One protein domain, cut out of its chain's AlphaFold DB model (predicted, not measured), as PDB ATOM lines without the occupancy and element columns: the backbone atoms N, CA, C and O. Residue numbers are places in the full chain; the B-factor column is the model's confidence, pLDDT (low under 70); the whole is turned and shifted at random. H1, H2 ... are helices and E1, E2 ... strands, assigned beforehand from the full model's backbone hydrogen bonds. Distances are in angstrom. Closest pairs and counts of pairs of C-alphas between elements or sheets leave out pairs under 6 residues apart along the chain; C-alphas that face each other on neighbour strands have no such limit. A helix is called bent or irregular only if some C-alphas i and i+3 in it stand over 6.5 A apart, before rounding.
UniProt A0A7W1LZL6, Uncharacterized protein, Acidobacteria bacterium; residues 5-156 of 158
ATOM      1  N   GLU A   5       2.268 -19.017  36.857       92.06
ATOM      2  CA  GLU A   5       1.507 -20.248  37.044       92.06
ATOM      3  C   GLU A   5       0.020 -19.959  36.873       92.06
ATOM      4  O   GLU A   5      -0.518 -19.011  37.447       92.06
ATOM      5  N   VAL A   6      -0.648 -20.768  36.054       94.50
ATOM      6  CA  VAL A   6      -2.092 -20.662  35.841       94.50
ATOM      7  C   VAL A   6      -2.795 -21.594  36.808       94.50
ATOM      8  O   VAL A   6      -2.452 -22.769  36.903       94.50
ATOM      9  N   ILE A   7      -3.795 -21.064  37.502       95.06
ATOM     10  CA  ILE A   7      -4.565 -21.788  38.502       95.06
ATOM     11  C   ILE A   7      -5.923 -22.143  37.910       95.06
ATOM     12  O   ILE A   7      -6.624 -21.297  37.347       95.06
ATOM     13  N   GLY A   8      -6.300 -23.408  38.046       94.62
ATOM     14  CA  GLY A   8      -7.588 -23.920  37.612       94.62
ATOM     15  C   GLY A   8      -8.146 -24.929  38.601       94.62
ATOM     16  O   GLY A   8      -7.433 -25.437  39.462       94.62
ATOM     17  N   VAL A   9      -9.432 -25.217  38.454       94.94
ATOM     18  CA  VAL A   9     -10.146 -26.206  39.256       94.94
ATOM     19  C   VAL A   9     -10.760 -27.256  38.344       94.94
ATOM     20  O   VAL A   9     -11.348 -26.933  37.308       94.94
ATOM     21  N   ILE A  10     -10.625 -28.525  38.720       94.12
ATOM     22  CA  ILE A  10     -11.340 -29.610  38.049       94.12
ATOM     23  C   ILE A  10     -12.813 -29.476  38.431       94.12
ATOM     24  O   ILE A  10     -13.166 -29.623  39.598       94.12
ATOM     25  N   TYR A  11     -13.669 -29.172  37.458       92.19
ATOM     26  CA  TYR A  11     -15.098 -28.951  37.710       92.19
ATOM     27  C   TYR A  11     -15.983 -30.097  37.214       92.19
ATOM     28  O   TYR A  11     -17.156 -30.172  37.574       92.19
ATOM     29  N   ASN A  12     -15.439 -30.987  36.382       87.31
ATOM     30  CA  ASN A  12     -16.097 -32.221  35.985       87.31
ATOM     31  C   ASN A  12     -15.077 -33.331  35.686       87.31
ATOM     32  O   ASN A  12     -13.898 -33.098  35.411       87.31
ATOM     33  N   SER A  13     -15.549 -34.569  35.749       83.94
ATOM     34  CA  SER A  13     -14.826 -35.750  35.285       83.94
ATOM     35  C   SER A  13     -15.829 -36.650  34.583       83.94
ATOM     36  O   SER A  13     -16.838 -37.040  35.169       83.94
ATOM     37  N   LEU A  14     -15.586 -36.923  33.307       80.38
ATOM     38  CA  LEU A  14     -16.467 -37.705  32.455       80.38
ATOM     39  C   LEU A  14     -15.734 -38.964  32.011       80.38
ATOM     40  O   LEU A  14     -14.633 -38.899  31.465       80.38
ATOM     41  N   LEU A  15     -16.367 -40.114  32.224       81.19
ATOM     42  CA  LEU A  15     -15.930 -41.359  31.612       81.19
ATOM     43  C   LEU A  15     -16.451 -41.388  30.178       81.19
ATOM     44  O   LEU A  15     -17.662 -41.406  29.951       81.19
ATOM     45  N   ALA A  16     -15.533 -41.370  29.217       76.44
ATOM     46  CA  ALA A  16     -15.851 -41.458  27.805       76.44
ATOM     47  C   ALA A  16     -15.615 -42.894  27.328       76.44
ATOM     48  O   ALA A  16     -14.491 -43.397  27.347       76.44
ATOM     49  N   ASN A  17     -16.688 -43.551  26.882       74.19
ATOM     50  CA  ASN A  17     -16.573 -44.785  26.119       74.19
ATOM     51  C   ASN A  17     -16.569 -44.435  24.620       74.19
ATOM     52  O   ASN A  17     -17.630 -44.069  24.100       74.19
ATOM     53  N   PRO A  18     -15.430 -44.545  23.912       67.31
ATOM     54  CA  PRO A  18     -15.374 -44.224  22.485       67.31
ATOM     55  C   PRO A  18     -16.282 -45.140  21.650       67.31
ATOM     56  O   PRO A  18     -16.768 -44.733  20.595       67.31
ATOM     57  N   ASP A  19     -16.596 -46.343  22.145       65.62
ATOM     58  CA  ASP A  19     -17.451 -47.307  21.454       65.62
ATOM     59  C   ASP A  19     -18.942 -46.945  21.484       65.62
ATOM     60  O   ASP A  19     -19.742 -47.547  20.769       65.62
ATOM     61  N   TYR A  20     -19.365 -45.930  22.243       58.47
ATOM     62  CA  TYR A  20     -20.772 -45.518  22.230       58.47
ATOM     63  C   TYR A  20     -21.187 -44.880  20.887       58.47
ATOM     64  O   TYR A  20     -22.334 -45.011  20.464       58.47
ATOM     65  N   GLY A  21     -20.249 -44.266  20.155       55.53
ATOM     66  CA  GLY A  21     -20.479 -43.739  18.799       55.53
ATOM     67  C   GLY A  21     -20.479 -44.807  17.696       55.53
ATOM     68  O   GLY A  21     -20.786 -44.514  16.542       55.53
ATOM     69  N   ASN A  22     -20.157 -46.055  18.042       56.25
ATOM     70  CA  ASN A  22     -19.884 -47.130  17.094       56.25
ATOM     71  C   ASN A  22     -21.114 -47.973  16.698       56.25
ATOM     72  O   ASN A  22     -20.969 -48.909  15.908       56.25
ATOM     73  N   TYR A  23     -22.310 -47.628  17.198       53.12
ATOM     74  CA  TYR A  23     -23.588 -48.303  16.905       53.12
ATOM     75  C   TYR A  23     -24.329 -47.767  15.659       53.12
ATOM     76  O   TYR A  23     -25.439 -48.209  15.366       53.12
ATOM     77  N   GLY A  24     -23.739 -46.825  14.913       59.06
ATOM     78  CA  GLY A  24     -24.241 -46.406  13.596       59.06
ATOM     79  C   GLY A  24     -23.922 -47.428  12.488       59.06
ATOM     80  O   GLY A  24     -23.046 -48.274  12.675       59.06
ATOM     81  N   PRO A  25     -24.596 -47.375  11.321       55.22
ATOM     82  CA  PRO A  25     -24.310 -48.278  10.207       55.22
ATOM     83  C   PRO A  25     -22.866 -48.079   9.729       55.22
ATOM     84  O   PRO A  25     -22.518 -47.039   9.170       55.22
ATOM     85  N   ARG A  26     -22.012 -49.075   9.977       64.62
ATOM     86  CA  ARG A  26     -20.624 -49.081   9.515       64.62
ATOM     87  C   ARG A  26     -20.531 -49.686   8.122       64.62
ATOM     88  O   ARG A  26     -21.258 -50.618   7.791       64.62
ATOM     89  N   LEU A  27     -19.576 -49.187   7.341       62.22
ATOM     90  CA  LEU A  27     -19.202 -49.790   6.060       62.22
ATOM     91  C   LEU A  27     -18.574 -51.184   6.238       62.22
ATOM     92  O   LEU A  27     -18.641 -51.989   5.316       62.22
ATOM     93  N   SER A  28     -18.021 -51.472   7.423       60.59
ATOM     94  CA  SER A  28     -17.361 -52.741   7.738       60.59
ATOM     95  C   SER A  28     -17.976 -53.401   8.983       60.59
ATOM     96  O   SER A  28     -18.124 -52.732  10.014       60.59
ATOM     97  N   PRO A  29     -18.316 -54.701   8.928       65.06
ATOM     98  CA  PRO A  29     -18.650 -55.511  10.098       65.06
ATOM     99  C   PRO A  29     -17.517 -55.537  11.137       65.06
ATOM    100  O   PRO A  29     -16.344 -55.398  10.798       65.06
ATOM    101  N   ALA A  30     -17.852 -55.789  12.407       63.59
ATOM    102  CA  ALA A  30     -16.884 -55.832  13.513       63.59
ATOM    103  C   ALA A  30     -15.719 -56.821  13.299       63.59
ATOM    104  O   ALA A  30     -14.620 -56.584  13.790       63.59
ATOM    105  N   ALA A  31     -15.947 -57.900  12.545       65.19
ATOM    106  CA  ALA A  31     -14.925 -58.894  12.225       65.19
ATOM    107  C   ALA A  31     -13.826 -58.369  11.276       65.19
ATOM    108  O   ALA A  31     -12.703 -58.859  11.340       65.19
ATOM    109  N   ASP A  32     -14.122 -57.358  10.452       65.69
ATOM    110  CA  ASP A  32     -13.189 -56.825   9.447       65.69
ATOM    111  C   ASP A  32     -12.358 -55.640   9.981       65.69
ATOM    112  O   ASP A  32     -11.360 -55.244   9.379       65.69
ATOM    113  N   LEU A  33     -12.736 -55.075  11.136       64.19
ATOM    114  CA  LEU A  33     -12.052 -53.933  11.761       64.19
ATOM    115  C   LEU A  33     -10.619 -54.260  12.205       64.19
ATOM    116  O   LEU A  33      -9.746 -53.407  12.092       64.19
ATOM    117  N   SER A  34     -10.356 -55.491  12.648       61.97
ATOM    118  CA  SER A  34      -9.013 -55.944  13.044       61.97
ATOM    119  C   SER A  34      -8.045 -56.071  11.861       61.97
ATOM    120  O   SER A  34      -6.834 -56.014  12.050       61.97
ATOM    121  N   VAL A  35      -8.573 -56.226  10.641       68.19
ATOM    122  CA  VAL A  35      -7.788 -56.303   9.400       68.19
ATOM    123  C   VAL A  35      -7.517 -54.907   8.835       68.19
ATOM    124  O   VAL A  35      -6.442 -54.659   8.295       68.19
ATOM    125  N   LEU A  36      -8.483 -53.991   8.958       64.56
ATOM    126  CA  LEU A  36      -8.416 -52.641   8.383       64.56
ATOM    127  C   LEU A  36      -7.762 -51.608   9.311       64.56
ATOM    128  O   LEU A  36      -7.181 -50.641   8.823       64.56
ATOM    129  N   SER A  37      -7.836 -51.827  10.622       64.69
ATOM    130  CA  SER A  37      -7.289 -50.934  11.645       64.69
ATOM    131  C   SER A  37      -6.527 -51.748  12.704       64.69
ATOM    132  O   SER A  37      -6.980 -51.841  13.844       64.69
ATOM    133  N   PRO A  38      -5.381 -52.364  12.355       57.22
ATOM    134  CA  PRO A  38      -4.602 -53.187  13.288       57.22
ATOM    135  C   PRO A  38      -4.076 -52.403  14.504       57.22
ATOM    136  O   PRO A  38      -3.863 -52.997  15.557       57.22
ATOM    137  N   ASP A  39      -3.955 -51.076  14.389       58.81
ATOM    138  CA  ASP A  39      -3.566 -50.167  15.478       58.81
ATOM    139  C   ASP A  39      -4.770 -49.629  16.279       58.81
ATOM    140  O   ASP A  39      -4.630 -48.692  17.067       58.81
ATOM    141  N   TYR A  40      -5.979 -50.170  16.071       61.88
ATOM    142  CA  TYR A  40      -7.174 -49.747  16.803       61.88
ATOM    143  C   TYR A  40      -7.070 -50.155  18.277       61.88
ATOM    144  O   TYR A  40      -7.402 -51.277  18.668       61.88
ATOM    145  N   LEU A  41      -6.607 -49.224  19.106       58.00
ATOM    146  CA  LEU A  41      -6.632 -49.333  20.556       58.00
ATOM    147  C   LEU A  41      -8.052 -49.042  21.056       58.00
ATOM    148  O   LEU A  41      -8.627 -47.989  20.778       58.00
ATOM    149  N   ASN A  42      -8.638 -49.990  21.791       60.12
ATOM    150  CA  ASN A  42      -9.932 -49.789  22.438       60.12
ATOM    151  C   ASN A  42      -9.750 -48.929  23.705       60.12
ATOM    152  O   ASN A  42      -9.641 -49.452  24.815       60.12
ATOM    153  N   GLU A  43      -9.614 -47.613  23.532       60.16
ATOM    154  CA  GLU A  43      -9.262 -46.688  24.615       60.16
ATOM    155  C   GLU A  43     -10.490 -46.095  25.304       60.16
ATOM    156  O   GLU A  43     -11.029 -45.068  24.899       60.16
ATOM    157  N   GLN A  44     -10.906 -46.694  26.417       69.56
ATOM    158  CA  GLN A  44     -11.733 -45.973  27.384       69.56
ATOM    159  C   GLN A  44     -10.891 -44.876  28.044       69.56
ATOM    160  O   GLN A  44      -9.837 -45.156  28.615       69.56
ATOM    161  N   GLY A  45     -11.359 -43.631  27.963       72.94
ATOM    162  CA  GLY A  45     -10.644 -42.461  28.466       72.94
ATOM    163  C   GLY A  45     -11.417 -41.731  29.560       72.94
ATOM    164  O   GLY A  45     -12.650 -41.690  29.557       72.94
ATOM    165  N   VAL A  46     -10.690 -41.115  30.491       80.06
ATOM    166  CA  VAL A  46     -11.256 -40.141  31.434       80.06
ATOM    167  C   VAL A  46     -10.987 -38.752  30.869       80.06
ATOM    168  O   VAL A  46      -9.833 -38.373  30.681       80.06
ATOM    169  N   LEU A  47     -12.045 -37.986  30.614       84.69
ATOM    170  CA  LEU A  47     -11.941 -36.573  30.272       84.69
ATOM    171  C   LEU A  47     -12.169 -35.738  31.531       84.69
ATOM    172  O   LEU A  47     -13.213 -35.856  32.177       84.69
ATOM    173  N   ILE A  48     -11.216 -34.869  31.852       89.31
ATOM    174  CA  ILE A  48     -11.358 -33.874  32.918       89.31
ATOM    175  C   ILE A  48     -11.520 -32.483  32.313       89.31
ATOM    176  O   ILE A  48     -10.778 -32.089  31.413       89.31
ATOM    177  N   GLY A  49     -12.497 -31.734  32.806       90.62
ATOM    178  CA  GLY A  49     -12.649 -30.318  32.510       90.62
ATOM    179  C   GLY A  49     -12.011 -29.500  33.617       90.62
ATOM    180  O   GLY A  49     -12.361 -29.644  34.792       90.62
ATOM    181  N   ILE A  50     -11.089 -28.622  33.231       92.56
ATOM    182  CA  ILE A  50     -10.456 -27.659  34.127       92.56
ATOM    183  C   ILE A  50     -11.009 -26.278  33.796       92.56
ATOM    184  O   ILE A  50     -10.893 -25.809  32.663       92.56
ATOM    185  N   LEU A  51     -11.604 -25.624  34.789       93.44
ATOM    186  CA  LEU A  51     -12.007 -24.231  34.692       93.44
ATOM    187  C   LEU A  51     -10.889 -23.361  35.259       93.44
ATOM    188  O   LEU A  51     -10.470 -23.544  36.399       93.44
ATOM    189  N   LEU A  52     -10.401 -22.416  34.461       94.00
ATOM    190  CA  LEU A  52      -9.334 -21.512  34.880       94.00
ATOM    191  C   LEU A  52      -9.899 -20.466  35.843       94.00
ATOM    192  O   LEU A  52     -10.875 -19.793  35.521       94.00
ATOM    193  N   LEU A  53      -9.278 -20.340  37.012       94.69
ATOM    194  CA  LEU A  53      -9.661 -19.375  38.042       94.69
ATOM    195  C   LEU A  53      -8.832 -18.092  37.946       94.69
ATOM    196  O   LEU A  53      -9.304 -17.011  38.305       94.69
ATOM    197  N   GLY A  54      -7.588 -18.215  37.481       94.38
ATOM    198  CA  GLY A  54      -6.640 -17.117  37.527       94.38
ATOM    199  C   GLY A  54      -5.202 -17.502  37.233       94.38
ATOM    200  O   GLY A  54      -4.919 -18.575  36.705       94.38
ATOM    201  N   TRP A  55      -4.282 -16.613  37.583       93.88
ATOM    202  CA  TRP A  55      -2.846 -16.880  37.555       93.88
ATOM    203  C   TRP A  55      -2.152 -16.203  38.733       93.88
ATOM    204  O   TRP A  55      -2.698 -15.270  39.328       93.88
ATOM    205  N   ARG A  56      -0.947 -16.667  39.062       91.25
ATOM    206  CA  ARG A  56      -0.042 -15.982  39.985       91.25
ATOM    207  C   ARG A  56       1.288 -15.680  39.308       91.25
ATOM    208  O   ARG A  56       1.799 -16.492  38.538       91.25
ATOM    209  N   GLU A  57       1.822 -14.498  39.576       89.69
ATOM    210  CA  GLU A  57       3.133 -14.068  39.099       89.69
ATOM    211  C   GLU A  57       4.169 -14.363  40.178       89.69
ATOM    212  O   GLU A  57       4.095 -13.806  41.273       89.69
ATOM    213  N   LEU A  58       5.121 -15.247  39.888       83.12
ATOM    214  CA  LEU A  58       6.197 -15.569  40.815       83.12
ATOM    215  C   LEU A  58       7.204 -14.414  40.813       83.12
ATOM    216  O   LEU A  58       7.872 -14.140  39.811       83.12
ATOM    217  N   GLY A  59       7.302 -13.708  41.941       71.31
ATOM    218  CA  GLY A  59       8.302 -12.664  42.130       71.31
ATOM    219  C   GLY A  59       9.723 -13.230  42.056       71.31
ATOM    220  O   GLY A  59       9.988 -14.364  42.466       71.31
ATOM    221  N   ALA A  60      10.666 -12.427  41.558       63.94
ATOM    222  CA  ALA A  60      12.073 -12.810  41.533       63.94
ATOM    223  C   ALA A  60      12.561 -13.133  42.960       63.94
ATOM    224  O   ALA A  60      12.479 -12.294  43.856       63.94
ATOM    225  N   GLY A  61      13.058 -14.356  43.174       61.03
ATOM    226  CA  GLY A  61      13.558 -14.804  44.479       61.03
ATOM    227  C   GLY A  61      12.492 -15.283  45.474       61.03
ATOM    228  O   GLY A  61      12.785 -15.341  46.665       61.03
ATOM    229  N   GLY A  62      11.276 -15.621  45.022       55.94
ATOM    230  CA  GLY A  62      10.231 -16.207  45.878       55.94
ATOM    231  C   GLY A  62       9.509 -15.201  46.782       55.94
ATOM    232  O   GLY A  62       8.782 -15.590  47.695       55.94
ATOM    233  N   VAL A  63       9.704 -13.902  46.544       55.19
ATOM    234  CA  VAL A  63       9.042 -12.831  47.295       55.19
ATOM    235  C   VAL A  63       7.646 -12.604  46.717       55.19
ATOM    236  O   VAL A  63       7.522 -12.243  45.553       55.19
ATOM    237  N   SER A  64       6.634 -12.849  47.558       62.91
ATOM    238  CA  SER A  64       5.190 -12.597  47.404       62.91
ATOM    239  C   SER A  64       4.644 -12.634  45.972       62.91
ATOM    240  O   SER A  64       4.734 -11.657  45.231       62.91
ATOM    241  N   ALA A  65       4.011 -13.748  45.607       77.38
ATOM    242  CA  ALA A  65       3.356 -13.867  44.312       77.38
ATOM    243  C   ALA A  65       2.128 -12.947  44.226       77.38
ATOM    244  O   ALA A  65       1.306 -12.924  45.143       77.38
ATOM    245  N   VAL A  66       1.995 -12.202  43.127       87.44
ATOM    246  CA  VAL A  66       0.789 -11.404  42.855       87.44
ATOM    247  C   VAL A  66      -0.249 -12.316  42.221       87.44
ATOM    248  O   VAL A  66       0.035 -12.969  41.216       87.44
ATOM    249  N   THR A  67      -1.442 -12.385  42.807       91.44
ATOM    250  CA  THR A  67      -2.525 -13.265  42.360       91.44
ATOM    251  C   THR A  67      -3.563 -12.480  41.566       91.44
ATOM    252  O   THR A  67      -3.853 -11.311  41.830       91.44
ATOM    253  N   HIS A  68      -4.127 -13.121  40.547       92.31
ATOM    254  CA  HIS A  68      -5.120 -12.517  39.670       92.31
ATOM    255  C   HIS A  68      -6.275 -13.482  39.445       92.31
ATOM    256  O   HIS A  68      -6.085 -14.546  38.866       92.31
ATOM    257  N   HIS A  69      -7.483 -13.093  39.850       93.94
ATOM    258  CA  HIS A  69      -8.711 -13.878  39.682       93.94
ATOM    259  C   HIS A  69      -9.463 -13.431  38.422       93.94
ATOM    260  O   HIS A  69     -10.455 -12.701  38.485       93.94
ATOM    261  N   ALA A  70      -8.943 -13.807  37.258       89.31
ATOM    262  CA  ALA A  70      -9.518 -13.476  35.962       89.31
ATOM    263  C   ALA A  70      -9.108 -14.512  34.911       89.31
ATOM    264  O   ALA A  70      -8.214 -15.323  35.138       89.31
ATOM    265  N   VAL A  71      -9.726 -14.451  33.728       86.69
ATOM    266  CA  VAL A  71      -9.302 -15.296  32.605       86.69
ATOM    267  C   VAL A  71      -7.826 -15.006  32.292       86.69
ATOM    268  O   VAL A  71      -7.487 -13.837  32.063       86.69
ATOM    269  N   PRO A  72      -6.946 -16.027  32.270       86.88
ATOM    270  CA  PRO A  72      -5.541 -15.838  31.942       86.88
ATOM    271  C   PRO A  72      -5.364 -15.161  30.584       86.88
ATOM    272  O   PRO A  72      -5.988 -15.532  29.592       86.88
ATOM    273  N   ARG A  73      -4.477 -14.165  30.527       85.38
ATOM    274  CA  ARG A  73      -4.218 -13.380  29.305       85.38
ATOM    275  C   ARG A  73      -3.289 -14.077  28.309       85.38
ATOM    276  O   ARG A  73      -2.918 -13.482  27.300       85.38
ATOM    277  N   ARG A  74      -2.895 -15.319  28.595       85.94
ATOM    278  CA  ARG A  74      -1.993 -16.123  27.771       85.94
ATOM    279  C   ARG A  74      -2.618 -17.465  27.435       85.94
ATOM    280  O   ARG A  74      -3.380 -18.021  28.221       85.94
ATOM    281  N   VAL A  75      -2.227 -18.006  26.288       87.69
ATOM    282  CA  VAL A  75      -2.542 -19.386  25.918       87.69
ATOM    283  C   VAL A  75      -1.681 -20.326  26.761       87.69
ATOM    284  O   VAL A  75      -0.481 -20.097  26.930       87.69
ATOM    285  N   ILE A  76      -2.296 -21.377  27.301       88.94
ATOM    286  CA  ILE A  76      -1.588 -22.488  27.941       88.94
ATOM    287  C   ILE A  76      -1.201 -23.463  26.823       88.94
ATOM    288  O   ILE A  76      -2.099 -23.948  26.129       88.94
ATOM    289  N   PRO A  77       0.097 -23.722  26.586       88.19
ATOM    290  CA  PRO A  77       0.507 -24.689  25.579       88.19
ATOM    291  C   PRO A  77      -0.032 -26.090  25.882       88.19
ATOM    292  O   PRO A  77      -0.367 -26.421  27.017       88.19
ATOM    293  N   VAL A  78      -0.076 -26.943  24.864       86.44
ATOM    294  CA  VAL A  78      -0.273 -28.380  25.087       86.44
ATOM    295  C   VAL A  78       0.953 -28.973  25.793       86.44
ATOM    296  O   VAL A  78       2.051 -28.424  25.694       86.44
ATOM    297  N   ASN A  79       0.770 -30.101  26.485       87.06
ATOM    298  CA  ASN A  79       1.837 -30.823  27.195       87.06
ATOM    299  C   ASN A  79       2.541 -29.991  28.281       87.06
ATOM    300  O   ASN A  79       3.755 -30.078  28.441       87.06
ATOM    301  N   GLN A  80       1.794 -29.145  28.988       89.81
ATOM    302  CA  GLN A  80       2.290 -28.514  30.209       89.81
ATOM    303  C   GLN A  80       2.071 -29.443  31.395       89.81
ATOM    304  O   GLN A  80       1.059 -30.146  31.455       89.81
ATOM    305  N   ASP A  81       3.001 -29.404  32.341       91.06
ATOM    306  CA  ASP A  81       2.844 -30.116  33.598       91.06
ATOM    307  C   ASP A  81       1.710 -29.500  34.420       91.06
ATOM    308  O   ASP A  81       1.513 -28.282  34.450       91.06
ATOM    309  N   ILE A  82       0.963 -30.365  35.100       92.00
ATOM    310  CA  ILE A  82      -0.132 -29.980  35.985       92.00
ATOM    311  C   ILE A  82       0.227 -30.470  37.378       92.00
ATOM    312  O   ILE A  82       0.461 -31.660  37.589       92.00
ATOM    313  N   TYR A  83       0.234 -29.545  38.330       94.06
ATOM    314  CA  TYR A  83       0.541 -29.822  39.724       94.06
ATOM    315  C   TYR A  83      -0.671 -29.516  40.597       94.06
ATOM    316  O   TYR A  83      -1.439 -28.591  40.331       94.06
ATOM    317  N   HIS A  84      -0.842 -30.313  41.645       94.25
ATOM    318  CA  HIS A  84      -1.841 -30.052  42.670       94.25
ATOM    319  C   HIS A  84      -1.340 -28.932  43.588       94.25
ATOM    320  O   HIS A  84      -0.253 -29.053  44.156       94.25
ATOM    321  N   LEU A  85      -2.130 -27.870  43.755       93.75
ATOM    322  CA  LEU A  85      -1.822 -26.811  44.717       93.75
ATOM    323  C   LEU A  85      -1.963 -27.345  46.142       93.75
ATOM    324  O   LEU A  85      -2.965 -27.972  46.476       93.75
ATOM    325  N   SER A  86      -0.983 -27.074  47.000       93.12
ATOM    326  CA  SER A  86      -1.128 -27.358  48.432       93.12
ATOM    327  C   SER A  86      -2.234 -26.506  49.071       93.12
ATOM    328  O   SER A  86      -2.641 -25.478  48.522       93.12
ATOM    329  N   ASP A  87      -2.716 -26.896  50.254       90.69
ATOM    330  CA  ASP A  87      -3.732 -26.113  50.975       90.69
ATOM    331  C   ASP A  87      -3.235 -24.696  51.302       90.69
ATOM    332  O   ASP A  87      -3.981 -23.728  51.171       90.69
ATOM    333  N   GLU A  88      -1.953 -24.554  51.647       89.75
ATOM    334  CA  GLU A  88      -1.325 -23.256  51.914       89.75
ATOM    335  C   GLU A  88      -1.289 -22.372  50.659       89.75
ATOM    336  O   GLU A  88      -1.615 -21.186  50.707       89.75
ATOM    337  N   GLU A  89      -0.919 -22.935  49.508       91.75
ATOM    338  CA  GLU A  89      -0.917 -22.205  48.238       91.75
ATOM    339  C   GLU A  89      -2.323 -21.861  47.762       91.75
ATOM    340  O   GLU A  89      -2.535 -20.787  47.201       91.75
ATOM    341  N   THR A  90      -3.279 -22.753  48.016       93.06
ATOM    342  CA  THR A  90      -4.694 -22.510  47.756       93.06
ATOM    343  C   THR A  90      -5.159 -21.314  48.577       93.06
ATOM    344  O   THR A  90      -5.717 -20.377  48.018       93.06
ATOM    345  N   GLN A  91      -4.863 -21.263  49.874       90.31
ATOM    346  CA  GLN A  91      -5.210 -20.115  50.720       90.31
ATOM    347  C   GLN A  91      -4.539 -18.821  50.246       90.31
ATOM    348  O   GLN A  91      -5.208 -17.799  50.104       90.31
ATOM    349  N   LYS A  92      -3.239 -18.869  49.931       90.69
ATOM    350  CA  LYS A  92      -2.487 -17.719  49.399       90.69
ATOM    351  C   LYS A  92      -3.059 -17.199  48.084       90.69
ATOM    352  O   LYS A  92      -3.062 -15.997  47.863       90.69
ATOM    353  N   PHE A  93      -3.545 -18.083  47.213       92.81
ATOM    354  CA  PHE A  93      -4.186 -17.664  45.969       92.81
ATOM    355  C   PHE A  93      -5.456 -16.851  46.243       92.81
ATOM    356  O   PHE A  93      -5.659 -15.819  45.615       92.81
ATOM    357  N   HIS A  94      -6.258 -17.281  47.221       93.00
ATOM    358  CA  HIS A  94      -7.557 -16.690  47.533       93.00
ATOM    359  C   HIS A  94      -7.521 -15.526  48.523       93.00
ATOM    360  O   HIS A  94      -8.586 -15.002  48.838       93.00
ATOM    361  N   THR A  95      -6.358 -15.129  49.035       90.19
ATOM    362  CA  THR A  95      -6.235 -14.046  50.021       90.19
ATOM    363  C   THR A  95      -5.579 -12.818  49.408       90.19
ATOM    364  O   THR A  95      -4.684 -12.926  48.570       90.19
ATOM    365  N   ASP A  96      -6.047 -11.636  49.802       87.44
ATOM    366  CA  ASP A  96      -5.421 -10.373  49.418       87.44
ATOM    367  C   ASP A  96      -4.317  -9.934  50.385       87.44
ATOM    368  O   ASP A  96      -3.968 -10.632  51.337       87.44
ATOM    369  N   ALA A  97      -3.746  -8.757  50.120       82.94
ATOM    370  CA  ALA A  97      -2.689  -8.179  50.945       82.94
ATOM    371  C   ALA A  97      -3.127  -7.895  52.395       82.94
ATOM    372  O   ALA A  97      -2.271  -7.856  53.278       82.94
ATOM    373  N   ASP A  98      -4.430  -7.728  52.635       82.94
ATOM    374  CA  ASP A  98      -5.017  -7.506  53.959       82.94
ATOM    375  C   ASP A  98      -5.440  -8.831  54.631       82.94
ATOM    376  O   ASP A  98      -5.886  -8.839  55.780       82.94
ATOM    377  N   GLY A  99      -5.257  -9.966  53.946       81.50
ATOM    378  CA  GLY A  99      -5.598 -11.303  54.426       81.50
ATOM    379  C   GLY A  99      -7.064 -11.683  54.229       81.50
ATOM    380  O   GLY A  99      -7.492 -12.710  54.756       81.50
ATOM    381  N   HIS A 100      -7.831 -10.891  53.474       85.75
ATOM    382  CA  HIS A 100      -9.235 -11.169  53.205       85.75
ATOM    383  C   HIS A 100      -9.424 -12.125  52.035       85.75
ATOM    384  O   HIS A 100      -8.730 -12.047  51.018       85.75
ATOM    385  N   VAL A 101     -10.415 -13.010  52.157       89.94
ATOM    386  CA  VAL A 101     -10.762 -13.954  51.088       89.94
ATOM    387  C   VAL A 101     -11.427 -13.245  49.912       89.94
ATOM    388  O   VAL A 101     -12.408 -12.517  50.069       89.94
ATOM    389  N   GLN A 102     -10.947 -13.536  48.705       89.88
ATOM    390  CA  GLN A 102     -11.450 -12.993  47.453       89.88
ATOM    391  C   GLN A 102     -11.803 -14.103  46.461       89.88
ATOM    392  O   GLN A 102     -11.074 -15.069  46.277       89.88
ATOM    393  N   LEU A 103     -12.927 -13.942  45.755       91.62
ATOM    394  CA  LEU A 103     -13.450 -14.922  44.793       91.62
ATOM    395  C   LEU A 103     -13.911 -14.231  43.501       91.62
ATOM    396  O   LEU A 103     -15.018 -14.464  43.022       91.62
ATOM    397  N   HIS A 104     -13.093 -13.346  42.918       93.06
ATOM    398  CA  HIS A 104     -13.512 -12.568  41.737       93.06
ATOM    399  C   HIS A 104     -13.883 -13.421  40.507       93.06
ATOM    400  O   HIS A 104     -14.621 -12.958  39.639       93.06
ATOM    401  N   TYR A 105     -13.445 -14.682  40.449       92.69
ATOM    402  CA  TYR A 105     -13.833 -15.642  39.413       92.69
ATOM    403  C   TYR A 105     -15.247 -16.232  39.607       92.69
ATOM    404  O   TYR A 105     -15.694 -17.021  38.777       92.69
ATOM    405  N   TYR A 106     -15.973 -15.879  40.677       91.25
ATOM    406  CA  TYR A 106     -17.300 -16.425  41.007       91.25
ATOM    407  C   TYR A 106     -18.268 -16.416  39.814       91.25
ATOM    408  O   TYR A 106     -18.895 -17.428  39.501       91.25
ATOM    409  N   SER A 107     -18.355 -15.291  39.097       88.38
ATOM    410  CA  SER A 107     -19.232 -15.153  37.926       88.38
ATOM    411  C   SER A 107     -18.856 -16.109  36.791       88.38
ATOM    412  O   SER A 107     -19.736 -16.604  36.084       88.38
ATOM    413  N   GLN A 108     -17.564 -16.416  36.640       89.94
ATOM    414  CA  GLN A 108     -17.072 -17.360  35.641       89.94
ATOM    415  C   GLN A 108     -17.482 -18.788  35.998       89.94
ATOM    416  O   GLN A 108     -17.950 -19.514  35.122       89.94
ATOM    417  N   ILE A 109     -17.404 -19.173  37.277       92.31
ATOM    418  CA  ILE A 109     -17.886 -20.486  37.725       92.31
ATOM    419  C   ILE A 109     -19.385 -20.634  37.463       92.31
ATOM    420  O   ILE A 109     -19.796 -21.614  36.843       92.31
ATOM    421  N   ILE A 110     -20.194 -19.653  37.872       89.50
ATOM    422  CA  ILE A 110     -21.648 -19.681  37.649       89.50
ATOM    423  C   ILE A 110     -21.992 -19.824  36.161       89.50
ATOM    424  O   ILE A 110     -22.929 -20.536  35.811       89.50
ATOM    425  N   THR A 111     -21.214 -19.191  35.282       89.50
ATOM    426  CA  THR A 111     -21.471 -19.199  33.837       89.50
ATOM    427  C   THR A 111     -20.999 -20.487  33.154       89.50
ATOM    428  O   THR A 111     -21.684 -20.992  32.266       89.50
ATOM    429  N   HIS A 112     -19.839 -21.029  33.540       89.88
ATOM    430  CA  HIS A 112     -19.146 -22.059  32.754       89.88
ATOM    431  C   HIS A 112     -19.141 -23.454  33.382       89.88
ATOM    432  O   HIS A 112     -19.056 -24.439  32.650       89.88
ATOM    433  N   ALA A 113     -19.286 -23.576  34.704       88.94
ATOM    434  CA  ALA A 113     -19.349 -24.888  35.353       88.94
ATOM    435  C   ALA A 113     -20.720 -25.574  35.185       88.94
ATOM    436  O   ALA A 113     -20.892 -26.737  35.559       88.94
ATOM    437  N   GLY A 114     -21.700 -24.871  34.605       87.50
ATOM    438  CA  GLY A 114     -23.008 -25.422  34.267       87.50
ATOM    439  C   GLY A 114     -23.723 -25.992  35.503       87.50
ATOM    440  O   GLY A 114     -23.799 -25.305  36.528       87.50
ATOM    441  N   PRO A 115     -24.221 -27.245  35.448       86.38
ATOM    442  CA  PRO A 115     -24.912 -27.883  36.572       86.38
ATOM    443  C   PRO A 115     -24.071 -28.003  37.849       86.38
ATOM    444  O   PRO A 115     -24.633 -28.107  38.936       86.38
ATOM    445  N   PHE A 116     -22.741 -27.982  37.732       88.50
ATOM    446  CA  PHE A 116     -21.832 -28.143  38.867       88.50
ATOM    447  C   PHE A 116     -21.472 -26.822  39.547       88.50
ATOM    448  O   PHE A 116     -20.780 -26.842  40.557       88.50
ATOM    449  N   SER A 117     -21.928 -25.678  39.035       90.75
ATOM    450  CA  SER A 117     -21.468 -24.362  39.496       90.75
ATOM    451  C   SER A 117     -21.648 -24.116  40.995       90.75
ATOM    452  O   SER A 117     -20.680 -23.776  41.670       90.75
ATOM    453  N   VAL A 118     -22.854 -24.326  41.534       89.69
ATOM    454  CA  VAL A 118     -23.130 -24.118  42.965       89.69
ATOM    455  C   VAL A 118     -22.304 -25.073  43.826       89.69
ATOM    456  O   VAL A 118     -21.634 -24.623  44.748       89.69
ATOM    457  N   SER A 119     -22.291 -26.365  43.492       89.56
ATOM    458  CA  SER A 119     -21.541 -27.374  44.251       89.56
ATOM    459  C   SER A 119     -20.028 -27.170  44.180       89.56
ATOM    460  O   SER A 119     -19.331 -27.446  45.150       89.56
ATOM    461  N   LEU A 120     -19.516 -26.655  43.062       92.62
ATOM    462  CA  LEU A 120     -18.108 -26.305  42.923       92.62
ATOM    463  C   LEU A 120     -17.738 -25.131  43.828       92.62
ATOM    464  O   LEU A 120     -16.704 -25.170  44.487       92.62
ATOM    465  N   ILE A 121     -18.580 -24.095  43.878       92.62
ATOM    466  CA  ILE A 121     -18.344 -22.957  44.770       92.62
ATOM    467  C   ILE A 121     -18.436 -23.413  46.225       92.62
ATOM    468  O   ILE A 121     -17.549 -23.078  46.996       92.62
ATOM    469  N   GLU A 122     -19.443 -24.211  46.594       91.62
ATOM    470  CA  GLU A 122     -19.554 -24.798  47.938       91.62
ATOM    471  C   GLU A 122     -18.276 -25.556  48.324       91.62
ATOM    472  O   GLU A 122     -17.706 -25.267  49.372       91.62
ATOM    473  N   ALA A 123     -17.760 -26.421  47.445       92.38
ATOM    474  CA  ALA A 123     -16.533 -27.175  47.694       92.38
ATOM    475  C   ALA A 123     -15.299 -26.275  47.890       92.38
ATOM    476  O   ALA A 123     -14.499 -26.513  48.793       92.38
ATOM    477  N   ILE A 124     -15.158 -25.215  47.086       93.31
ATOM    478  CA  ILE A 124     -14.075 -24.236  47.263       93.31
ATOM    479  C   ILE A 124     -14.225 -23.514  48.609       93.31
ATOM    480  O   ILE A 124     -13.253 -23.353  49.342       93.31
ATOM    481  N   LEU A 125     -15.440 -23.092  48.961       92.00
ATOM    482  CA  LEU A 125     -15.697 -22.410  50.228       92.00
ATOM    483  C   LEU A 125     -15.442 -23.317  51.438       92.00
ATOM    484  O   LEU A 125     -14.917 -22.846  52.442       92.00
ATOM    485  N   ASP A 126     -15.800 -24.600  51.355       91.44
ATOM    486  CA  ASP A 126     -15.501 -25.611  52.376       91.44
ATOM    487  C   ASP A 126     -13.989 -25.818  52.547       91.44
ATOM    488  O   ASP A 126     -13.521 -25.972  53.675       91.44
ATOM    489  N   GLN A 127     -13.210 -25.762  51.462       91.12
ATOM    490  CA  GLN A 127     -11.749 -25.865  51.525       91.12
ATOM    491  C   GLN A 127     -11.096 -24.628  52.168       91.12
ATOM    492  O   GLN A 127     -10.081 -24.752  52.853       91.12
ATOM    493  N   LEU A 128     -11.663 -23.435  51.962       91.06
ATOM    494  CA  LEU A 128     -11.095 -22.178  52.464       91.06
ATOM    495  C   LEU A 128     -11.473 -21.870  53.918       91.06
ATOM    496  O   LEU A 128     -10.645 -21.353  54.670       91.06
ATOM    497  N   GLU A 129     -12.701 -22.185  54.332       88.50
ATOM    498  CA  GLU A 129     -13.267 -21.810  55.637       88.50
ATOM    499  C   GLU A 129     -12.374 -22.122  56.861       88.50
ATOM    500  O   GLU A 129     -12.243 -21.242  57.722       88.50
ATOM    501  N   PRO A 130     -11.699 -23.290  56.962       86.25
ATOM    502  CA  PRO A 130     -10.898 -23.638  58.138       86.25
ATOM    503  C   PRO A 130      -9.726 -22.691  58.416       86.25
ATOM    504  O   PRO A 130      -9.295 -22.579  59.562       86.25
ATOM    505  N   ALA A 131      -9.208 -22.022  57.385       83.31
ATOM    506  CA  ALA A 131      -8.048 -21.139  57.487       83.31
ATOM    507  C   ALA A 131      -8.404 -19.647  57.456       83.31
ATOM    508  O   ALA A 131      -7.523 -18.796  57.566       83.31
ATOM    509  N   CYS A 132      -9.688 -19.319  57.305       83.44
ATOM    510  CA  CYS A 132     -10.155 -17.940  57.249       83.44
ATOM    511  C   CYS A 132     -10.157 -17.279  58.631       83.44
ATOM    512  O   CYS A 132     -10.442 -17.917  59.647       83.44
ATOM    513  N   ALA A 133      -9.944 -15.961  58.655       83.62
ATOM    514  CA  ALA A 133     -10.225 -15.155  59.837       83.62
ATOM    515  C   ALA A 133     -11.724 -15.243  60.211       83.62
ATOM    516  O   ALA A 133     -12.563 -15.415  59.321       83.62
ATOM    517  N   PRO A 134     -12.102 -15.072  61.494       83.44
ATOM    518  CA  PRO A 134     -13.496 -15.203  61.936       83.44
ATOM    519  C   PRO A 134     -14.485 -14.305  61.177       83.44
ATOM    520  O   PRO A 134     -15.621 -14.698  60.914       83.44
ATOM    521  N   GLU A 135     -14.051 -13.103  60.791       83.44
ATOM    522  CA  GLU A 135     -14.869 -12.176  60.002       83.44
ATOM    523  C   GLU A 135     -15.176 -12.727  58.605       83.44
ATOM    524  O   GLU A 135     -16.316 -12.656  58.136       83.44
ATOM    525  N   ASP A 136     -14.178 -13.327  57.953       84.88
ATOM    526  CA  ASP A 136     -14.352 -13.926  56.636       84.88
ATOM    527  C   ASP A 136     -15.133 -15.233  56.719       84.88
ATOM    528  O   ASP A 136     -15.990 -15.458  55.871       84.88
ATOM    529  N   GLN A 137     -14.981 -16.032  57.780       85.44
ATOM    530  CA  GLN A 137     -15.854 -17.190  58.018       85.44
ATOM    531  C   GLN A 137     -17.331 -16.782  58.057       85.44
ATOM    532  O   GLN A 137     -18.174 -17.422  57.426       85.44
ATOM    533  N   GLN A 138     -17.663 -15.672  58.726       85.25
ATOM    534  CA  GLN A 138     -19.038 -15.178  58.757       85.25
ATOM    535  C   GLN A 138     -19.519 -14.716  57.372       85.25
ATOM    536  O   GLN A 138     -20.646 -15.031  56.981       85.25
ATOM    537  N   ARG A 139     -18.676 -14.015  56.601       86.19
ATOM    538  CA  ARG A 139     -18.992 -13.618  55.215       86.19
ATOM    539  C   ARG A 139     -19.202 -14.833  54.309       86.19
ATOM    540  O   ARG A 139     -20.182 -14.877  53.564       86.19
ATOM    541  N   LEU A 140     -18.325 -15.832  54.404       85.69
ATOM    542  CA  LEU A 140     -18.418 -17.075  53.643       85.69
ATOM    543  C   LEU A 140     -19.670 -17.871  54.025       85.69
ATOM    544  O   LEU A 140     -20.352 -18.379  53.141       85.69
ATOM    545  N   CYS A 141     -20.033 -17.915  55.308       85.62
ATOM    546  CA  CYS A 141     -21.262 -18.555  55.780       85.62
ATOM    547  C   CYS A 141     -22.517 -17.905  55.170       85.62
ATOM    548  O   CYS A 141     -23.412 -18.604  54.687       85.62
ATOM    549  N   VAL A 142     -22.564 -16.569  55.096       86.12
ATOM    550  CA  VAL A 142     -23.656 -15.850  54.414       86.12
ATOM    551  C   VAL A 142     -23.702 -16.197  52.922       86.12
ATOM    552  O   VAL A 142     -24.784 -16.459  52.392       86.12
ATOM    553  N   LEU A 143     -22.547 -16.249  52.250       85.50
ATOM    554  CA  LEU A 143     -22.460 -16.627  50.837       85.50
ATOM    555  C   LEU A 143     -22.940 -18.070  50.596       85.50
ATOM    556  O   LEU A 143     -23.759 -18.288  49.703       85.50
ATOM    557  N   LYS A 144     -22.512 -19.037  51.423       85.56
ATOM    558  CA  LYS A 144     -23.011 -20.425  51.400       85.56
ATOM    559  C   LYS A 144     -24.529 -20.462  51.578       85.56
ATOM    560  O   LYS A 144     -25.226 -21.124  50.814       85.56
ATOM    561  N   GLY A 145     -25.056 -19.698  52.535       81.94
ATOM    562  CA  GLY A 145     -26.494 -19.554  52.754       81.94
ATOM    563  C   GLY A 145     -27.243 -19.091  51.502       81.94
ATOM    564  O   GLY A 145     -28.241 -19.700  51.115       81.94
ATOM    565  N   ALA A 146     -26.746 -18.047  50.836       83.62
ATOM    566  CA  ALA A 146     -27.338 -17.533  49.601       83.62
ATOM    567  C   ALA A 146     -27.293 -18.559  48.452       83.62
ATOM    568  O   ALA A 146     -28.283 -18.727  47.734       83.62
ATOM    569  N   LEU A 147     -26.182 -19.286  48.311       83.31
ATOM    570  CA  LEU A 147     -26.000 -20.341  47.307       83.31
ATOM    571  C   LEU A 147     -26.963 -21.519  47.512       83.31
ATOM    572  O   LEU A 147     -27.623 -21.952  46.562       83.31
ATOM    573  N   MET A 148     -27.123 -21.985  48.754       81.00
ATOM    574  CA  MET A 148     -28.082 -23.041  49.098       81.00
ATOM    575  C   MET A 148     -29.525 -22.621  48.789       81.00
ATOM    576  O   MET A 148     -30.311 -23.412  48.253       81.00
ATOM    577  N   TRP A 149     -29.878 -21.362  49.071       75.25
ATOM    578  CA  TRP A 149     -31.178 -20.800  48.701       75.25
ATOM    579  C   TRP A 149     -31.376 -20.759  47.184       75.25
ATOM    580  O   TRP A 149     -32.433 -21.165  46.700       75.25
ATOM    581  N   GLN A 150     -30.363 -20.333  46.425       76.12
ATOM    582  CA  GLN A 150     -30.412 -20.316  44.962       76.12
ATOM    583  C   GLN A 150     -30.611 -21.723  44.384       76.12
ATOM    584  O   GLN A 150     -31.404 -21.892  43.459       76.12
ATOM    585  N   ARG A 151     -29.962 -22.744  44.952       74.00
ATOM    586  CA  ARG A 151     -30.163 -24.147  44.560       74.00
ATOM    587  C   ARG A 151     -31.579 -24.630  44.872       74.00
ATOM    588  O   ARG A 151     -32.230 -25.223  44.016       74.00
ATOM    589  N   THR A 152     -32.064 -24.340  46.078       73.94
ATOM    590  CA  THR A 152     -33.378 -24.789  46.563       73.94
ATOM    591  C   THR A 152     -34.527 -24.138  45.786       73.94
ATOM    592  O   THR A 152     -35.457 -24.823  45.375       73.94
ATOM    593  N   VAL A 153     -34.457 -22.828  45.527       68.62
ATOM    594  CA  VAL A 153     -35.520 -22.072  44.836       68.62
ATOM    595  C   VAL A 153     -35.372 -22.119  43.315       68.62
ATOM    596  O   VAL A 153     -36.374 -22.186  42.606       68.62
ATOM    597  N   GLY A 154     -34.143 -22.146  42.795       58.56
ATOM    598  CA  GLY A 154     -33.879 -22.326  41.366       58.56
ATOM    599  C   GLY A 154     -34.321 -23.698  40.853       58.56
ATOM    600  O   GLY A 154     -34.845 -23.785  39.747       58.56
ATOM    601  N   GLY A 155     -34.208 -24.745  41.679       53.56
ATOM    602  CA  GLY A 155     -34.732 -26.081  41.377       53.56
ATOM    603  C   GLY A 155     -36.262 -26.203  41.433       53.56
ATOM    604  O   GLY A 155     -36.804 -27.162  40.898       53.56
ATOM    605  N   MET A 156     -36.965 -25.235  42.036       46.34
ATOM    606  CA  MET A 156     -38.437 -25.177  42.073       46.34
ATOM    607  C   MET A 156     -39.054 -24.466  40.855       46.34
ATOM    608  O   MET A 156     -40.276 -24.363  40.761       46.34
TER     609      MET A 156
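This is residues 5 to 156 of the 158 residues of an uncharacterized protein of Acidobacteria bacterium (UniProt A0A7W1LZL6). A long, bent ribbon of two strands, E1 and E2, has a helical group, H3 to H6, near one of its ends and an arm of loops with the small helices H1 and H2 running out from the other; that arm makes much of the length. E3 adds a short third strand at the helical end, H4 and H5 graze the sheet, and H6 folds back along H5, away from the strands. The printed part has 152 residues, in the order E1 H1 H2 E2 E3 H3 H4 H5 H6; the sheet runs E1 E2 E3, antiparallel, and the class is mixed, helices and strands. The whole is loose, with a radius of gyration of the C-alphas of 21.3 A, and flat, spanning 67 by 51 by 25 A.

Find C-alpha 5 at (1.507, -20.248, 37.044), where E1, residues 5 to 16, begins; it is 28.9 A long and bends by 64 degrees at residue 11. E2, residues 45 to 57, is 33.3 A long and bends by 66 degrees at residue 53. Look next for E3, residues 66 to 68. H1 is residues 18 to 23, H2 33 to 36, H3 87 to 94 and H4 106 to 112. H5, residues 114 to 131, is 28.0 A long. H6, residues 134 to 154, is 29.8 A long and ends at C-alpha 154, (-33.879, -22.326, 41.366). H1 is only just irregular, with C-alphas 20 and 23 6.6 A apart; H5 is irregular, with C-alphas 115 and 118 7.6 A apart.

Start at the sheet: N 7 and O 54 of E1 and E2 are 2.8 A apart, within hydrogen-bond range. In the hairpin of E2 and E3, N 57 and O 66 are 2.9 A apart, also within range. H3 is on the sheet, over E2, at a height of 10.3 A. H4 only grazes the sheet with residues 106 to 112, and H5 with 114 to 124. H5 is the hub. It touches H6, closest C-alphas Glu 129 and Gln 137 at 5.8 A, in a helical hairpin at a shallow tilt of 19 degrees, opposite ways. With residues 117 to 121 alone it touches H4, closest C-alphas Ile 110 and Ser 117 at 5.0 A. With residues 128 to 131 alone it only just touches H3, with 3 pairs of C-alphas within 8 A, the closest Gln 91 and Leu 128 at 6.5 A. H1 and H2 touch no helix. In H3, H4 and H6 every O i to N i+4 pair is within hydrogen-bond range, in H5 10 of 14 and in H1 0 of 2, with 1 of 3 O i to N i+3 pairs; H2 is too short for an i+4 pair.

The C-alphas farthest apart, of Val 35 and Glu 135, are 67.5 A apart. The printed part has no cut. The links E3 to H3 and H3 to H4 are long. Mean pLDDT of the printed part is 81.5; look for values under 70 at residues 18 to 44, 60 to 64 and 153 to 156.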